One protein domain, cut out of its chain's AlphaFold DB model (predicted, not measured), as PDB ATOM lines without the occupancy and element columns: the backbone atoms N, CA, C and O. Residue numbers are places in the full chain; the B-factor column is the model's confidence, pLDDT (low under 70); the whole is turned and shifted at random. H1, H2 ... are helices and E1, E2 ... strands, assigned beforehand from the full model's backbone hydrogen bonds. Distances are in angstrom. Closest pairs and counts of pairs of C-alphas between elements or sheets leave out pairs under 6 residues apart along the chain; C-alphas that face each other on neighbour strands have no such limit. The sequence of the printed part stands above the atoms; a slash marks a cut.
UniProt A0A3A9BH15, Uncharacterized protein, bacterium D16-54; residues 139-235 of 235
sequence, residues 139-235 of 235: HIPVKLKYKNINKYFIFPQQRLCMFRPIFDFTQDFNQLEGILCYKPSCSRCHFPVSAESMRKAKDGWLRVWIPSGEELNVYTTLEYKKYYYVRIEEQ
ATOM      1  N   HIS A 139     134.921 -54.528  68.037       88.94
ATOM      2  CA  HIS A 139     133.517 -54.804  67.768       88.94
ATOM      3  C   HIS A 139     133.283 -54.913  66.265       88.94
ATOM      4  O   HIS A 139     133.695 -54.029  65.515       88.94
ATOM      5  N   ILE A 140     132.570 -55.957  65.857       88.25
ATOM      6  CA  ILE A 140     132.027 -56.135  64.514       88.25
ATOM      7  C   ILE A 140     130.545 -55.754  64.583       88.25
ATOM      8  O   ILE A 140     129.749 -56.517  65.145       88.25
ATOM      9  N   PRO A 141     130.143 -54.591  64.048       90.12
ATOM     10  CA  PRO A 141     128.735 -54.282  63.873       90.12
ATOM     11  C   PRO A 141     128.129 -55.249  62.858       90.12
ATOM     12  O   PRO A 141     128.690 -55.473  61.785       90.12
ATOM     13  N   VAL A 142     126.974 -55.816  63.175       91.69
ATOM     14  CA  VAL A 142     126.221 -56.682  62.271       91.69
ATOM     15  C   VAL A 142     124.826 -56.116  62.135       91.69
ATOM     16  O   VAL A 142     124.041 -56.148  63.079       91.69
ATOM     17  N   LYS A 143     124.507 -55.628  60.938       92.88
ATOM     18  CA  LYS A 143     123.151 -55.187  60.621       92.88
ATOM     19  C   LYS A 143     122.276 -56.401  60.370       92.88
ATOM     20  O   LYS A 143     122.673 -57.257  59.581       92.88
ATOM     21  N   LEU A 144     121.103 -56.454  60.991       92.75
ATOM     22  CA  LEU A 144     120.155 -57.562  60.875       92.75
ATOM     23  C   LEU A 144     118.812 -57.060  60.336       92.75
ATOM     24  O   LEU A 144     118.330 -56.015  60.760       92.75
ATOM     25  N   LYS A 145     118.227 -57.795  59.386       91.50
ATOM     26  CA  LYS A 145     116.918 -57.513  58.782       91.50
ATOM     27  C   LYS A 145     116.116 -58.779  58.585       91.50
ATOM     28  O   LYS A 145     116.639 -59.779  58.100       91.50
ATOM     29  N   TYR A 146     114.814 -58.679  58.799       89.12
ATOM     30  CA  TYR A 146     113.870 -59.742  58.484       89.12
ATOM     31  C   TYR A 146     112.922 -59.288  57.379       89.12
ATOM     32  O   TYR A 146     112.365 -58.194  57.425       89.12
ATOM     33  N   LYS A 147     112.731 -60.132  56.363       84.94
ATOM     34  CA  LYS A 147     111.783 -59.895  55.276       84.94
ATOM     35  C   LYS A 147     110.833 -61.076  55.154       84.94
ATOM     36  O   LYS A 147     111.253 -62.195  54.858       84.94
ATOM     37  N   ASN A 148     109.543 -60.807  55.317       75.50
ATOM     38  CA  ASN A 148     108.503 -61.781  55.009       75.50
ATOM     39  C   ASN A 148     108.435 -61.953  53.489       75.50
ATOM     40  O   ASN A 148     108.246 -60.980  52.752       75.50
ATOM     41  N   ILE A 149     108.626 -63.179  53.009       66.62
ATOM     42  CA  ILE A 149     108.530 -63.502  51.584       66.62
ATOM     43  C   ILE A 149     107.309 -64.392  51.396       66.62
ATOM     44  O   ILE A 149     107.413 -65.597  51.233       66.62
ATOM     45  N   ASN A 150     106.130 -63.772  51.356       57.31
ATOM     46  CA  ASN A 150     104.863 -64.468  51.096       57.31
ATOM     47  C   ASN A 150     104.659 -64.802  49.603       57.31
ATOM     48  O   ASN A 150     103.536 -65.030  49.168       57.31
ATOM     49  N   LYS A 151     105.721 -64.758  48.782       52.19
ATOM     50  CA  LYS A 151     105.596 -64.756  47.314       52.19
ATOM     51  C   LYS A 151     105.819 -66.113  46.644       52.19
ATOM     52  O   LYS A 151     105.489 -66.247  45.471       52.19
ATOM     53  N   TYR A 152     106.339 -67.108  47.361       50.72
ATOM     54  CA  TYR A 152     106.545 -68.452  46.822       50.72
ATOM     55  C   TYR A 152     105.767 -69.466  47.664       50.72
ATOM     56  O   TYR A 152     106.123 -69.739  48.805       50.72
ATOM     57  N   PHE A 153     104.717 -70.042  47.070       50.28
ATOM     58  CA  PHE A 153     103.822 -71.055  47.657       50.28
ATOM     59  C   PHE A 153     104.523 -72.347  48.131       50.28
ATOM     60  O   PHE A 153     103.876 -73.220  48.696       50.28
ATOM     61  N   ILE A 154     105.835 -72.479  47.916       53.44
ATOM     62  CA  ILE A 154     106.614 -73.687  48.217       53.44
ATOM     63  C   ILE A 154     107.046 -73.729  49.701       53.44
ATOM     64  O   ILE A 154     107.225 -74.815  50.241       53.44
ATOM     65  N   PHE A 155     107.139 -72.585  50.403       54.16
ATOM     66  CA  PHE A 155     107.541 -72.530  51.823       54.16
ATOM     67  C   PHE A 155     106.720 -71.505  52.637       54.16
ATOM     68  O   PHE A 155     107.248 -70.473  53.053       54.16
ATOM     69  N   PRO A 156     105.426 -71.764  52.899       57.06
ATOM     70  CA  PRO A 156     104.509 -70.810  53.544       57.06
ATOM     71  C   PRO A 156     104.858 -70.445  55.003       57.06
ATOM     72  O   PRO A 156     104.226 -69.565  55.580       57.06
ATOM     73  N   GLN A 157     105.860 -71.093  55.604       74.38
ATOM     74  CA  GLN A 157     106.271 -70.904  57.001       74.38
ATOM     75  C   GLN A 157     107.728 -70.443  57.144       74.38
ATOM     76  O   GLN A 157     108.360 -70.736  58.156       74.38
ATOM     77  N   GLN A 158     108.298 -69.766  56.144       78.69
ATOM     78  CA  GLN A 158     109.670 -69.255  56.217       78.69
ATOM     79  C   GLN A 158     109.739 -67.738  56.019       78.69
ATOM     80  O   GLN A 158     109.017 -67.154  55.210       78.69
ATOM     81  N   ARG A 159     110.675 -67.099  56.726       85.31
ATOM     82  CA  ARG A 159     111.079 -65.706  56.517       85.31
ATOM     83  C   ARG A 159     112.529 -65.643  56.058       85.31
ATOM     84  O   ARG A 159     113.357 -66.471  56.441       85.31
ATOM     85  N   LEU A 160     112.848 -64.643  55.242       88.69
ATOM     86  CA  LEU A 160     114.229 -64.374  54.872       88.69
ATOM     87  C   LEU A 160     114.859 -63.499  55.949       88.69
ATOM     88  O   LEU A 160     114.493 -62.333  56.100       88.69
ATOM     89  N   CYS A 161     115.832 -64.050  56.660       91.00
ATOM     90  CA  CYS A 161     116.735 -63.265  57.475       91.00
ATOM     91  C   CYS A 161     117.916 -62.808  56.627       91.00
ATOM     92  O   CYS A 161     118.485 -63.563  55.835       91.00
ATOM     93  N   MET A 162     118.295 -61.553  56.798       91.69
ATOM     94  CA  MET A 162     119.426 -60.954  56.131       91.69
ATOM     95  C   MET A 162     120.350 -60.353  57.171       91.69
ATOM     96  O   MET A 162     119.898 -59.589  58.019       91.69
ATOM     97  N   PHE A 163     121.643 -60.643  57.084       93.00
ATOM     98  CA  PHE A 163     122.627 -59.973  57.924       93.00
ATOM     99  C   PHE A 163     123.800 -59.446  57.106       93.00
ATOM    100  O   PHE A 163     124.153 -59.997  56.063       93.00
ATOM    101  N   ARG A 164     124.391 -58.347  57.566       90.88
ATOM    102  CA  ARG A 164     125.581 -57.751  56.962       90.88
ATOM    103  C   ARG A 164     126.579 -57.398  58.060       90.88
ATOM    104  O   ARG A 164     126.336 -56.433  58.788       90.88
ATOM    105  N   PRO A 165     127.684 -58.148  58.192       88.62
ATOM    106  CA  PRO A 165     128.774 -57.733  59.049       88.62
ATOM    107  C   PRO A 165     129.518 -56.548  58.429       88.62
ATOM    108  O   PRO A 165     129.736 -56.495  57.217       88.62
ATOM    109  N   ILE A 166     129.900 -55.594  59.267       85.62
ATOM    110  CA  ILE A 166     130.669 -54.415  58.886       85.62
ATOM    111  C   ILE A 166     132.100 -54.640  59.363       85.62
ATOM    112  O   ILE A 166     132.388 -54.527  60.551       85.62
ATOM    113  N   PHE A 167     132.971 -54.990  58.422       77.62
ATOM    114  CA  PHE A 167     134.408 -55.114  58.633       77.62
ATOM    115  C   PHE A 167     135.150 -54.044  57.839       77.62
ATOM    116  O   PHE A 167     134.667 -53.575  56.804       77.62
ATOM    117  N   ASP A 168     136.367 -53.741  58.275       70.81
ATOM    118  CA  ASP A 168     137.364 -53.146  57.401       70.81
ATOM    119  C   ASP A 168     137.886 -54.232  56.438       70.81
ATOM    120  O   ASP A 168     138.747 -55.045  56.768       70.81
ATOM    121  N   PHE A 169     137.301 -54.285  55.239       65.06
ATOM    122  CA  PHE A 169     137.636 -55.261  54.194       65.06
ATOM    123  C   PHE A 169     138.918 -54.910  53.416       65.06
ATOM    124  O   PHE A 169     139.045 -55.268  52.242       65.06
ATOM    125  N   THR A 170     139.845 -54.168  54.024       63.66
ATOM    126  CA  THR A 170     141.190 -53.936  53.470       63.66
ATOM    127  C   THR A 170     142.103 -55.163  53.596       63.66
ATOM    128  O   THR A 170     143.156 -55.199  52.965       63.66
ATOM    129  N   GLN A 171     141.688 -56.179  54.357       62.56
ATOM    130  CA  GLN A 171     142.403 -57.444  54.553       62.56
ATOM    131  C   GLN A 171     142.003 -58.533  53.540       62.56
ATOM    132  O   GLN A 171     140.947 -58.468  52.908       62.56
ATOM    133  N   ASP A 172     142.833 -59.576  53.426       68.50
ATOM    134  CA  ASP A 172     142.502 -60.792  52.676       68.50
ATOM    135  C   ASP A 172     141.294 -61.507  53.311       68.50
ATOM    136  O   ASP A 172     141.313 -61.892  54.479       68.50
ATOM    137  N   PHE A 173     140.240 -61.725  52.521       66.94
ATOM    138  CA  PHE A 173     139.023 -62.421  52.943       66.94
ATOM    139  C   PHE A 173     139.264 -63.839  53.453       66.94
ATOM    140  O   PHE A 173     138.478 -64.314  54.273       66.94
ATOM    141  N   ASN A 174     140.329 -64.509  53.011       71.50
ATOM    142  CA  ASN A 174     140.694 -65.825  53.537       71.50
ATOM    143  C   ASN A 174     141.041 -65.746  55.030       71.50
ATOM    144  O   ASN A 174     140.747 -66.661  55.794       71.50
ATOM    145  N   GLN A 175     141.566 -64.608  55.490       72.81
ATOM    146  CA  GLN A 175     141.772 -64.362  56.913       72.81
ATOM    147  C   GLN A 175     140.446 -64.143  57.652       72.81
ATOM    148  O   GLN A 175     140.396 -64.301  58.862       72.81
ATOM    149  N   LEU A 176     139.339 -63.839  56.977       75.19
ATOM    150  CA  LEU A 176     138.036 -63.657  57.627       75.19
ATOM    151  C   LEU A 176     137.219 -64.949  57.734       75.19
ATOM    152  O   LEU A 176     136.169 -64.960  58.383       75.19
ATOM    153  N   GLU A 177     137.692 -66.039  57.126       84.81
ATOM    154  CA  GLU A 177     136.999 -67.321  57.149       84.81
ATOM    155  C   GLU A 177     136.773 -67.820  58.576       84.81
ATOM    156  O   GLU A 177     137.672 -67.795  59.421       84.81
ATOM    157  N   GLY A 178     135.539 -68.249  58.848       83.75
ATOM    158  CA  GLY A 178     135.179 -68.871  60.114       83.75
ATOM    159  C   GLY A 178     135.200 -67.933  61.319       83.75
ATOM    160  O   GLY A 178     134.915 -68.404  62.414       83.75
ATOM    161  N   ILE A 179     135.480 -66.629  61.163       88.38
ATOM    162  CA  ILE A 179     135.434 -65.665  62.278       88.38
ATOM    163  C   ILE A 179     134.015 -65.554  62.826       88.38
ATOM    164  O   ILE A 179     133.812 -65.556  64.039       88.38
ATOM    165  N   LEU A 180     133.034 -65.455  61.929       91.75
ATOM    166  CA  LEU A 180     131.628 -65.371  62.289       91.75
ATOM    167  C   LEU A 180     130.932 -66.711  62.104       91.75
ATOM    168  O   LEU A 180     131.214 -67.466  61.172       91.75
ATOM    169  N   CYS A 181     129.947 -66.957  62.951       93.88
ATOM    170  CA  CYS A 181     128.932 -67.966  62.734       93.88
ATOM    171  C   CYS A 181     127.546 -67.369  62.971       93.88
ATOM    172  O   CYS A 181     127.380 -66.396  63.710       93.88
ATOM    173  N   TYR A 182     126.542 -67.957  62.334       93.88
ATOM    174  CA  TYR A 182     125.147 -67.647  62.607       93.88
ATOM    175  C   TYR A 182     124.436 -68.865  63.185       93.88
ATOM    176  O   TYR A 182     124.822 -70.012  62.949       93.88
ATOM    177  N   LYS A 183     123.381 -68.615  63.951       94.88
ATOM    178  CA  LYS A 183     122.546 -69.651  64.550       94.88
ATOM    179  C   LYS A 183     121.084 -69.203  64.540       94.88
ATOM    180  O   LYS A 183     120.739 -68.261  65.258       94.88
ATOM    181  N   PRO A 184     120.225 -69.869  63.756       93.38
ATOM    182  CA  PRO A 184     118.781 -69.763  63.921       93.38
ATOM    183  C   PRO A 184     118.377 -70.236  65.323       93.38
ATOM    184  O   PRO A 184     118.922 -71.238  65.792       93.38
ATOM    185  N   SER A 185     117.431 -69.570  65.986       92.56
ATOM    186  CA  SER A 185     116.967 -69.936  67.339       92.56
ATOM    187  C   SER A 185     116.429 -71.369  67.424       92.56
ATOM    188  O   SER A 185     116.688 -72.058  68.410       92.56
ATOM    189  N   CYS A 186     115.805 -71.867  66.355       89.56
ATOM    190  CA  CYS A 186     115.339 -73.251  66.246       89.56
ATOM    191  C   CYS A 186     116.460 -74.290  66.064       89.56
ATOM    192  O   CYS A 186     116.202 -75.491  66.127       89.56
ATOM    193  N   SER A 187     117.697 -73.868  65.787       91.12
ATOM    194  CA  SER A 187     118.821 -74.770  65.538       91.12
ATOM    195  C   SER A 187     119.677 -74.953  66.786       91.12
ATOM    196  O   SER A 187     119.988 -74.007  67.509       91.12
ATOM    197  N   ARG A 188     120.159 -76.180  67.003       90.94
ATOM    198  CA  ARG A 188     121.210 -76.461  67.996       90.94
ATOM    199  C   ARG A 188     122.617 -76.193  67.451       90.94
ATOM    200  O   ARG A 188     123.549 -76.040  68.236       90.94
ATOM    201  N   CYS A 189     122.762 -76.105  66.132       91.44
ATOM    202  CA  CYS A 189     124.042 -75.958  65.448       91.44
ATOM    203  C   CYS A 189     124.373 -74.490  65.168       91.44
ATOM    204  O   CYS A 189     123.487 -73.691  64.863       91.44
ATOM    205  N   HIS A 190     125.665 -74.170  65.211       92.31
ATOM    206  CA  HIS A 190     126.206 -72.921  64.685       92.31
ATOM    207  C   HIS A 190     126.732 -73.178  63.275       92.31
ATOM    208  O   HIS A 190     127.381 -74.194  63.032       92.31
ATOM    209  N   PHE A 191     126.474 -72.250  62.364       92.50
ATOM    210  CA  PHE A 191     126.881 -72.356  60.971       92.50
ATOM    211  C   PHE A 191     127.978 -71.326  60.695       92.50
ATOM    212  O   PHE A 191     127.715 -70.127  60.836       92.50
ATOM    213  N   PRO A 192     129.208 -71.747  60.355       92.06
ATOM    214  CA  PRO A 192     130.292 -70.816  60.068       92.06
ATOM    215  C   PRO A 192     129.999 -70.016  58.794       92.06
ATOM    216  O   PRO A 192     129.405 -70.521  57.840       92.06
ATOM    217  N   VAL A 193     130.431 -68.758  58.773       91.38
ATOM    218  CA  VAL A 193     130.386 -67.913  57.580       91.38
ATOM    219  C   VAL A 193     131.687 -68.110  56.801       91.38
ATOM    220  O   VAL A 193     132.775 -67.855  57.320       91.38
ATOM    221  N   SER A 194     131.575 -68.580  55.558       88.94
ATOM    222  CA  SER A 194     132.731 -68.803  54.680       88.94
ATOM    223  C   SER A 194     133.343 -67.494  54.179       88.94
ATOM    224  O   SER A 194     132.651 -66.472  54.096       88.94
ATOM    225  N   ALA A 195     134.613 -67.532  53.761       85.88
ATOM    226  CA  ALA A 195     135.285 -66.378  53.150       85.88
ATOM    227  C   ALA A 195     134.508 -65.820  51.945       85.88
ATOM    228  O   ALA A 195     134.358 -64.610  51.789       85.88
ATOM    229  N   GLU A 196     133.948 -66.700  51.114       87.12
ATOM    230  CA  GLU A 196     133.161 -66.300  49.946       87.12
ATOM    231  C   GLU A 196     131.847 -65.607  50.332       87.12
ATOM    232  O   GLU A 196     131.423 -64.638  49.697       87.12
ATOM    233  N   SER A 197     131.211 -66.056  51.416       87.44
ATOM    234  CA  SER A 197     130.043 -65.369  51.974       87.44
ATOM    235  C   SER A 197     130.443 -63.977  52.469       87.44
ATOM    236  O   SER A 197     129.817 -62.984  52.102       87.44
ATOM    237  N   MET A 198     131.542 -63.874  53.220       85.50
ATOM    238  CA  MET A 198     132.087 -62.590  53.676       85.50
ATOM    239  C   MET A 198     132.393 -61.639  52.511       85.50
ATOM    240  O   MET A 198     132.043 -60.459  52.576       85.50
ATOM    241  N   ARG A 199     132.957 -62.153  51.413       83.88
ATOM    242  CA  ARG A 199     133.219 -61.398  50.179       83.88
ATOM    243  C   ARG A 199     131.938 -60.835  49.573       83.88
ATOM    244  O   ARG A 199     131.869 -59.642  49.297       83.88
ATOM    245  N   LYS A 200     130.892 -61.655  49.451       82.69
ATOM    246  CA  LYS A 200     129.565 -61.215  48.974       82.69
ATOM    247  C   LYS A 200     128.893 -60.217  49.919       82.69
ATOM    248  O   LYS A 200     128.111 -59.379  49.474       82.69
ATOM    249  N   ALA A 201     129.186 -60.292  51.215       80.19
ATOM    250  CA  ALA A 201     128.644 -59.390  52.226       80.19
ATOM    251  C   ALA A 201     129.272 -57.985  52.202       80.19
ATOM    252  O   ALA A 201     128.648 -57.043  52.698       80.19
ATOM    253  N   LYS A 202     130.468 -57.819  51.611       78.00
ATOM    254  CA  LYS A 202     131.133 -56.510  51.486       78.00
ATOM    255  C   LYS A 202     130.202 -55.471  50.863       78.00
ATOM    256  O   LYS A 202     130.003 -54.410  51.454       78.00
ATOM    257  N   ASP A 203     129.543 -55.833  49.765       79.06
ATOM    258  CA  ASP A 203     128.639 -54.951  49.013       79.06
ATOM    259  C   ASP A 203     127.155 -55.346  49.139       79.06
ATOM    260  O   ASP A 203     126.275 -54.716  48.549       79.06
ATOM    261  N   GLY A 204     126.846 -56.380  49.925       84.88
ATOM    262  CA  GLY A 204     125.528 -57.005  49.946       84.88
ATOM    263  C   GLY A 204     125.065 -57.484  51.318       84.88
ATOM    264  O   GLY A 204     125.642 -57.183  52.358       84.88
ATOM    265  N   TRP A 205     123.969 -58.237  51.308       90.38
ATOM    266  CA  TRP A 205     123.419 -58.897  52.489       90.38
ATOM    267  C   TRP A 205     123.591 -60.404  52.353       90.38
ATOM    268  O   TRP A 205     123.231 -60.976  51.320       90.38
ATOM    269  N   LEU A 206     124.071 -61.047  53.415       91.62
ATOM    270  CA  LEU A 206     123.985 -62.495  53.557       91.62
ATOM    271  C   LEU A 206     122.543 -62.881  53.823       91.62
ATOM    272  O   LEU A 206     121.845 -62.190  54.556       91.62
ATOM    273  N   ARG A 207     122.092 -63.960  53.190       90.38
ATOM    274  CA  ARG A 207     120.692 -64.384  53.153       90.38
ATOM    275  C   ARG A 207     120.573 -65.765  53.774       90.38
ATOM    276  O   ARG A 207     121.207 -66.699  53.295       90.38
ATOM    277  N   VAL A 208     119.749 -65.883  54.808       90.56
ATOM    278  CA  VAL A 208     119.472 -67.134  55.514       90.56
ATOM    279  C   VAL A 208     117.963 -67.301  55.607       90.56
ATOM    280  O   VAL A 208     117.259 -66.430  56.112       90.56
ATOM    281  N   TRP A 209     117.461 -68.424  55.109       88.81
ATOM    282  CA  TRP A 209     116.062 -68.795  55.276       88.81
ATOM    283  C   TRP A 209     115.878 -69.463  56.631       88.81
ATOM    284  O   TRP A 209     116.597 -70.408  56.956       88.81
ATOM    285  N   ILE A 210     114.932 -68.961  57.418       88.88
ATOM    286  CA  ILE A 210     114.591 -69.506  58.734       88.88
ATOM    287  C   ILE A 210     113.071 -69.632  58.863       88.88
ATOM    288  O   ILE A 210     112.346 -68.920  58.156       88.88
ATOM    289  N   PRO A 211     112.559 -70.514  59.734       87.50
ATOM    290  CA  PRO A 211     111.127 -70.595  59.982       87.50
ATOM    291  C   PRO A 211     110.542 -69.259  60.466       87.50
ATOM    292  O   PRO A 211     111.211 -68.444  61.106       87.50
ATOM    293  N   SER A 212     109.278 -69.017  60.141       83.06
ATOM    294  CA  SER A 212     108.524 -67.859  60.616       83.06
ATOM    295  C   SER A 212     108.453 -67.868  62.145       83.06
ATOM    296  O   SER A 212     108.113 -68.884  62.738       83.06
ATOM    297  N   GLY A 213     108.764 -66.732  62.776       83.75
ATOM    298  CA  GLY A 213     108.823 -66.602  64.239       83.75
ATOM    299  C   GLY A 213     110.202 -66.871  64.853       83.75
ATOM    300  O   GLY A 213     110.434 -66.463  65.981       83.75
ATOM    301  N   GLU A 214     111.138 -67.463  64.108       89.69
ATOM    302  CA  GLU A 214     112.497 -67.752  64.593       89.69
ATOM    303  C   GLU A 214     113.455 -66.601  64.311       89.69
ATOM    304  O   GLU A 214     113.377 -65.984  63.251       89.69
ATOM    305  N   GLU A 215     114.398 -66.334  65.207       90.81
ATOM    306  CA  GLU A 215     115.413 -65.282  65.099       90.81
ATOM    307  C   GLU A 215     116.762 -65.829  64.624       90.81
ATOM    308  O   GLU A 215     117.083 -67.008  64.787       90.81
ATOM    309  N   LEU A 216     117.577 -64.957  64.031       93.00
ATOM    310  CA  LEU A 216     118.951 -65.271  63.671       93.00
ATOM    311  C   LEU A 216     119.900 -64.547  64.615       93.00
ATOM    312  O   LEU A 216     119.958 -63.322  64.639       93.00
ATOM    313  N   ASN A 217     120.716 -65.318  65.318       93.25
ATOM    314  CA  ASN A 217     121.807 -64.763  66.092       93.25
ATOM    315  C   ASN A 217     123.118 -64.868  65.315       93.25
ATOM    316  O   ASN A 217     123.345 -65.850  64.603       93.25
ATOM    317  N   VAL A 218     123.992 -63.875  65.479       94.12
ATOM    318  CA  VAL A 218     125.331 -63.855  64.881       94.12
ATOM    319  C   VAL A 218     126.360 -63.727  65.992       94.12
ATOM    320  O   VAL A 218     126.224 -62.894  66.887       94.12
ATOM    321  N   TYR A 219     127.394 -64.556  65.929       92.94
ATOM    322  CA  TYR A 219     128.431 -64.645  66.947       92.94
ATOM    323  C   TYR A 219     129.809 -64.745  66.310       92.94
ATOM    324  O   TYR A 219     129.952 -65.091  65.138       92.94
ATOM    325  N   THR A 220     130.828 -64.493  67.120       91.69
ATOM    326  CA  THR A 220     132.198 -64.893  66.812       91.69
ATOM    327  C   THR A 220     132.384 -66.361  67.195       91.69
ATOM    328  O   THR A 220     131.891 -66.793  68.241       91.69
ATOM    329  N   THR A 221     133.097 -67.140  66.387       88.62
ATOM    330  CA  THR A 221     133.489 -68.504  66.774       88.62
ATOM    331  C   THR A 221     134.452 -68.490  67.965       88.62
ATOM    332  O   THR A 221     135.128 -67.498  68.248       88.62
ATOM    333  N   LEU A 222     134.482 -69.602  68.712       86.75
ATOM    334  CA  LEU A 222     135.145 -69.677  70.018       86.75
ATOM    335  C   LEU A 222     136.635 -69.307  69.955       86.75
ATOM    336  O   LEU A 222     137.112 -68.580  70.824       86.75
ATOM    337  N   GLU A 223     137.328 -69.750  68.906       85.06
ATOM    338  CA  GLU A 223     138.747 -69.474  68.654       85.06
ATOM    339  C   GLU A 223     139.063 -67.968  68.637       85.06
ATOM    340  O   GLU A 223     140.091 -67.531  69.157       85.06
ATOM    341  N   TYR A 224     138.149 -67.149  68.109       86.50
ATOM    342  CA  TYR A 224     138.369 -65.713  67.925       86.50
ATOM    343  C   TYR A 224     137.653 -64.839  68.955       86.50
ATOM    344  O   TYR A 224     137.741 -63.612  68.885       86.50
ATOM    345  N   LYS A 225     136.983 -65.437  69.949       87.94
ATOM    346  CA  LYS A 225     136.215 -64.714  70.978       87.94
ATOM    347  C   LYS A 225     137.063 -63.723  71.790       87.94
ATOM    348  O   LYS A 225     136.528 -62.758  72.324       87.94
ATOM    349  N   LYS A 226     138.381 -63.944  71.875       88.19
ATOM    350  CA  LYS A 226     139.322 -63.018  72.530       88.19
ATOM    351  C   LYS A 226     139.662 -61.774  71.698       88.19
ATOM    352  O   LYS A 226     140.147 -60.800  72.254       88.19
ATOM    353  N   TYR A 227     139.408 -61.800  70.389       88.38
ATOM    354  CA  TYR A 227     139.764 -60.730  69.449       88.38
ATOM    355  C   TYR A 227     138.556 -59.991  68.882       88.38
ATOM    356  O   TYR A 227     138.681 -58.840  68.472       88.38
ATOM    357  N   TYR A 228     137.385 -60.620  68.842       89.00
ATOM    358  CA  TYR A 228     136.206 -60.003  68.250       89.00
ATOM    359  C   TYR A 228     134.976 -60.160  69.132       89.00
ATOM    360  O   TYR A 228     134.728 -61.217  69.711       89.00
ATOM    361  N   TYR A 229     134.168 -59.106  69.142       89.31
ATOM    362  CA  TYR A 229     132.831 -59.091  69.714       89.31
ATOM    363  C   TYR A 229     131.820 -58.708  68.646       89.31
ATOM    364  O   TYR A 229     132.000 -57.718  67.941       89.31
ATOM    365  N   VAL A 230     130.717 -59.442  68.553       90.50
ATOM    366  CA  VAL A 230     129.619 -59.071  67.655       90.50
ATOM    367  C   VAL A 230     128.687 -58.094  68.359       90.50
ATOM    368  O   VAL A 230     128.264 -58.333  69.489       90.50
ATOM    369  N   ARG A 231     128.348 -56.996  67.680       91.56
ATOM    370  CA  ARG A 231     127.288 -56.070  68.088       91.56
ATOM    371  C   ARG A 231     126.173 -56.124  67.052       91.56
ATOM    372  O   ARG A 231     126.386 -55.714  65.916       91.56
ATOM    373  N   ILE A 232     125.003 -56.616  67.445       90.88
ATOM    374  CA  ILE A 232     123.831 -56.641  66.566       90.88
ATOM    375  C   ILE A 232     123.217 -55.237  66.497       90.88
ATOM    376  O   ILE A 232     123.017 -54.585  67.522       90.88
ATOM    377  N   GLU A 233     122.940 -54.780  65.281       89.94
ATOM    378  CA  GLU A 233     122.204 -53.557  64.967       89.94
ATOM    379  C   GLU A 233     120.959 -53.949  64.165       89.94
ATOM    380  O   GLU A 233     121.043 -54.269  62.976       89.94
ATOM    381  N   GLU A 234     119.801 -53.974  64.815       81.94
ATOM    382  CA  GLU A 234     118.543 -54.281  64.133       81.94
ATOM    383  C   GLU A 234     118.087 -53.089  63.283       81.94
ATOM    384  O   GLU A 234     118.193 -51.933  63.705       81.94
ATOM    385  N   GLN A 235     117.635 -53.375  62.057       73.38
ATOM    386  CA  GLN A 235     117.104 -52.393  61.104       73.38
ATOM    387  C   GLN A 235     115.659 -52.682  60.721       73.38
ATOM    388  O   GLN A 235     115.331 -53.871  60.505       73.38
TER     389      GLN A 235
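What this domain is: This is residues 139 to 235 of the 235 residues of an uncharacterized protein of bacterium D16-54 (UniProt A0A3A9BH15). The strands make a small, only partly closed barrel: a curled and strongly twisted sheet of four, E4 E2 E1 E6, wraps round toward the pair E3 and E5, with E5 beside E6 and the ring open for most of the way between E3 and E4. Two short helices, H1 and H2, touch near one end of the long axis, where E1 begins and E2 ends, and the link between E1 and E2 makes the other end. The printed part has 97 residues, with two named helices and six named strands in the order E1 E2 H1 E3 H2 E4 E5 E6. The class is mixed, helices and strands; the larger sheet, in the order E4 E2 E1 E6, is mixed, and the sheet of E3 and E5 is antiparallel. The whole is compact, with a radius of gyration of the C-alphas of 13.7 A and spans of 41 by 28 by 21 A.

Where its parts are: E1, residues 139 to 148, begins at C-alpha 139 at (133.517, -54.804, 67.768) and measures 28.9 A from first to last C-alpha. E2, residues 158 to 165, measures 22.5 A. H1 is residues 173 to 176, 4.9 A long, and E3 is residues 180 to 184, 13.7 A long. H2, residues 195 to 202, is 10.8 A long and begins at C-alpha 195 at (135.285, -66.378, 53.150). E4, residues 206 to 211, measures 16.5 A, and E5, residues 216 to 220, measures 13.6 A. E6, residues 228 to 234, measures 19.0 A and ends at C-alpha 234 at (118.543, -54.281, 64.133).

How they stand to each other: In the larger sheet E1 and E2 are inner strands and form a hairpin, antiparallel at 157 degrees, with N 145 and O 162 at 2.8 A. E6, an edge strand, is parallel to E1 at 34 degrees, with N 142 and O 231 at 2.8 A. E4, the other edge strand, is antiparallel to E2 at 148 degrees, with N 161 and O 208 at 2.8 A. From edge to edge the way across this sheet turns by 72 degrees, its curl. E3 and E5 are antiparallel neighbours at 154 degrees, with N 183 and O 217 at 2.8 A. Residues 181 to 182 of E3 also pair, antiparallel, with residues 191 to 192. Between E5 and E6 there are 7 pairs of C-alphas within 8 A, the closest being those of Tyr 219 and Val 230, 5.7 A apart. Between E3 and E4 there is 1 such pair, the C-alphas of Pro 184 and Ile 210, 6.7 A apart. E3 is apart from E1, E2 and E6. H2 is on the larger sheet but only grazes it, with its residues 197 to 202; its closest C-alpha pair with E2 is Arg 164 and Ala 201, 5.9 A. H1 is not on that sheet, but it touches H2, with the C-alphas of Phe 173 and Ala 195 closest at 5.4 A. Every O i to N i+4 pair in H2 is within hydrogen-bond range; H1 is too short for such a pair.

The domain as a whole: The two C-alphas farthest apart are those of Phe 153 and Lys 226, 44.1 A, and those of His 139 and Gln 235, the first and last printed, are 17.9 A apart. The printed part has no cut, and Gln 235 is the chain's last residue. No link is long; those from H1 to E3, H2 to E4 and E4 to E5 are tight. The mean pLDDT of the printed part is 83.6, and 13 residues are under 70: residues 149 to 156 and 169 to 173.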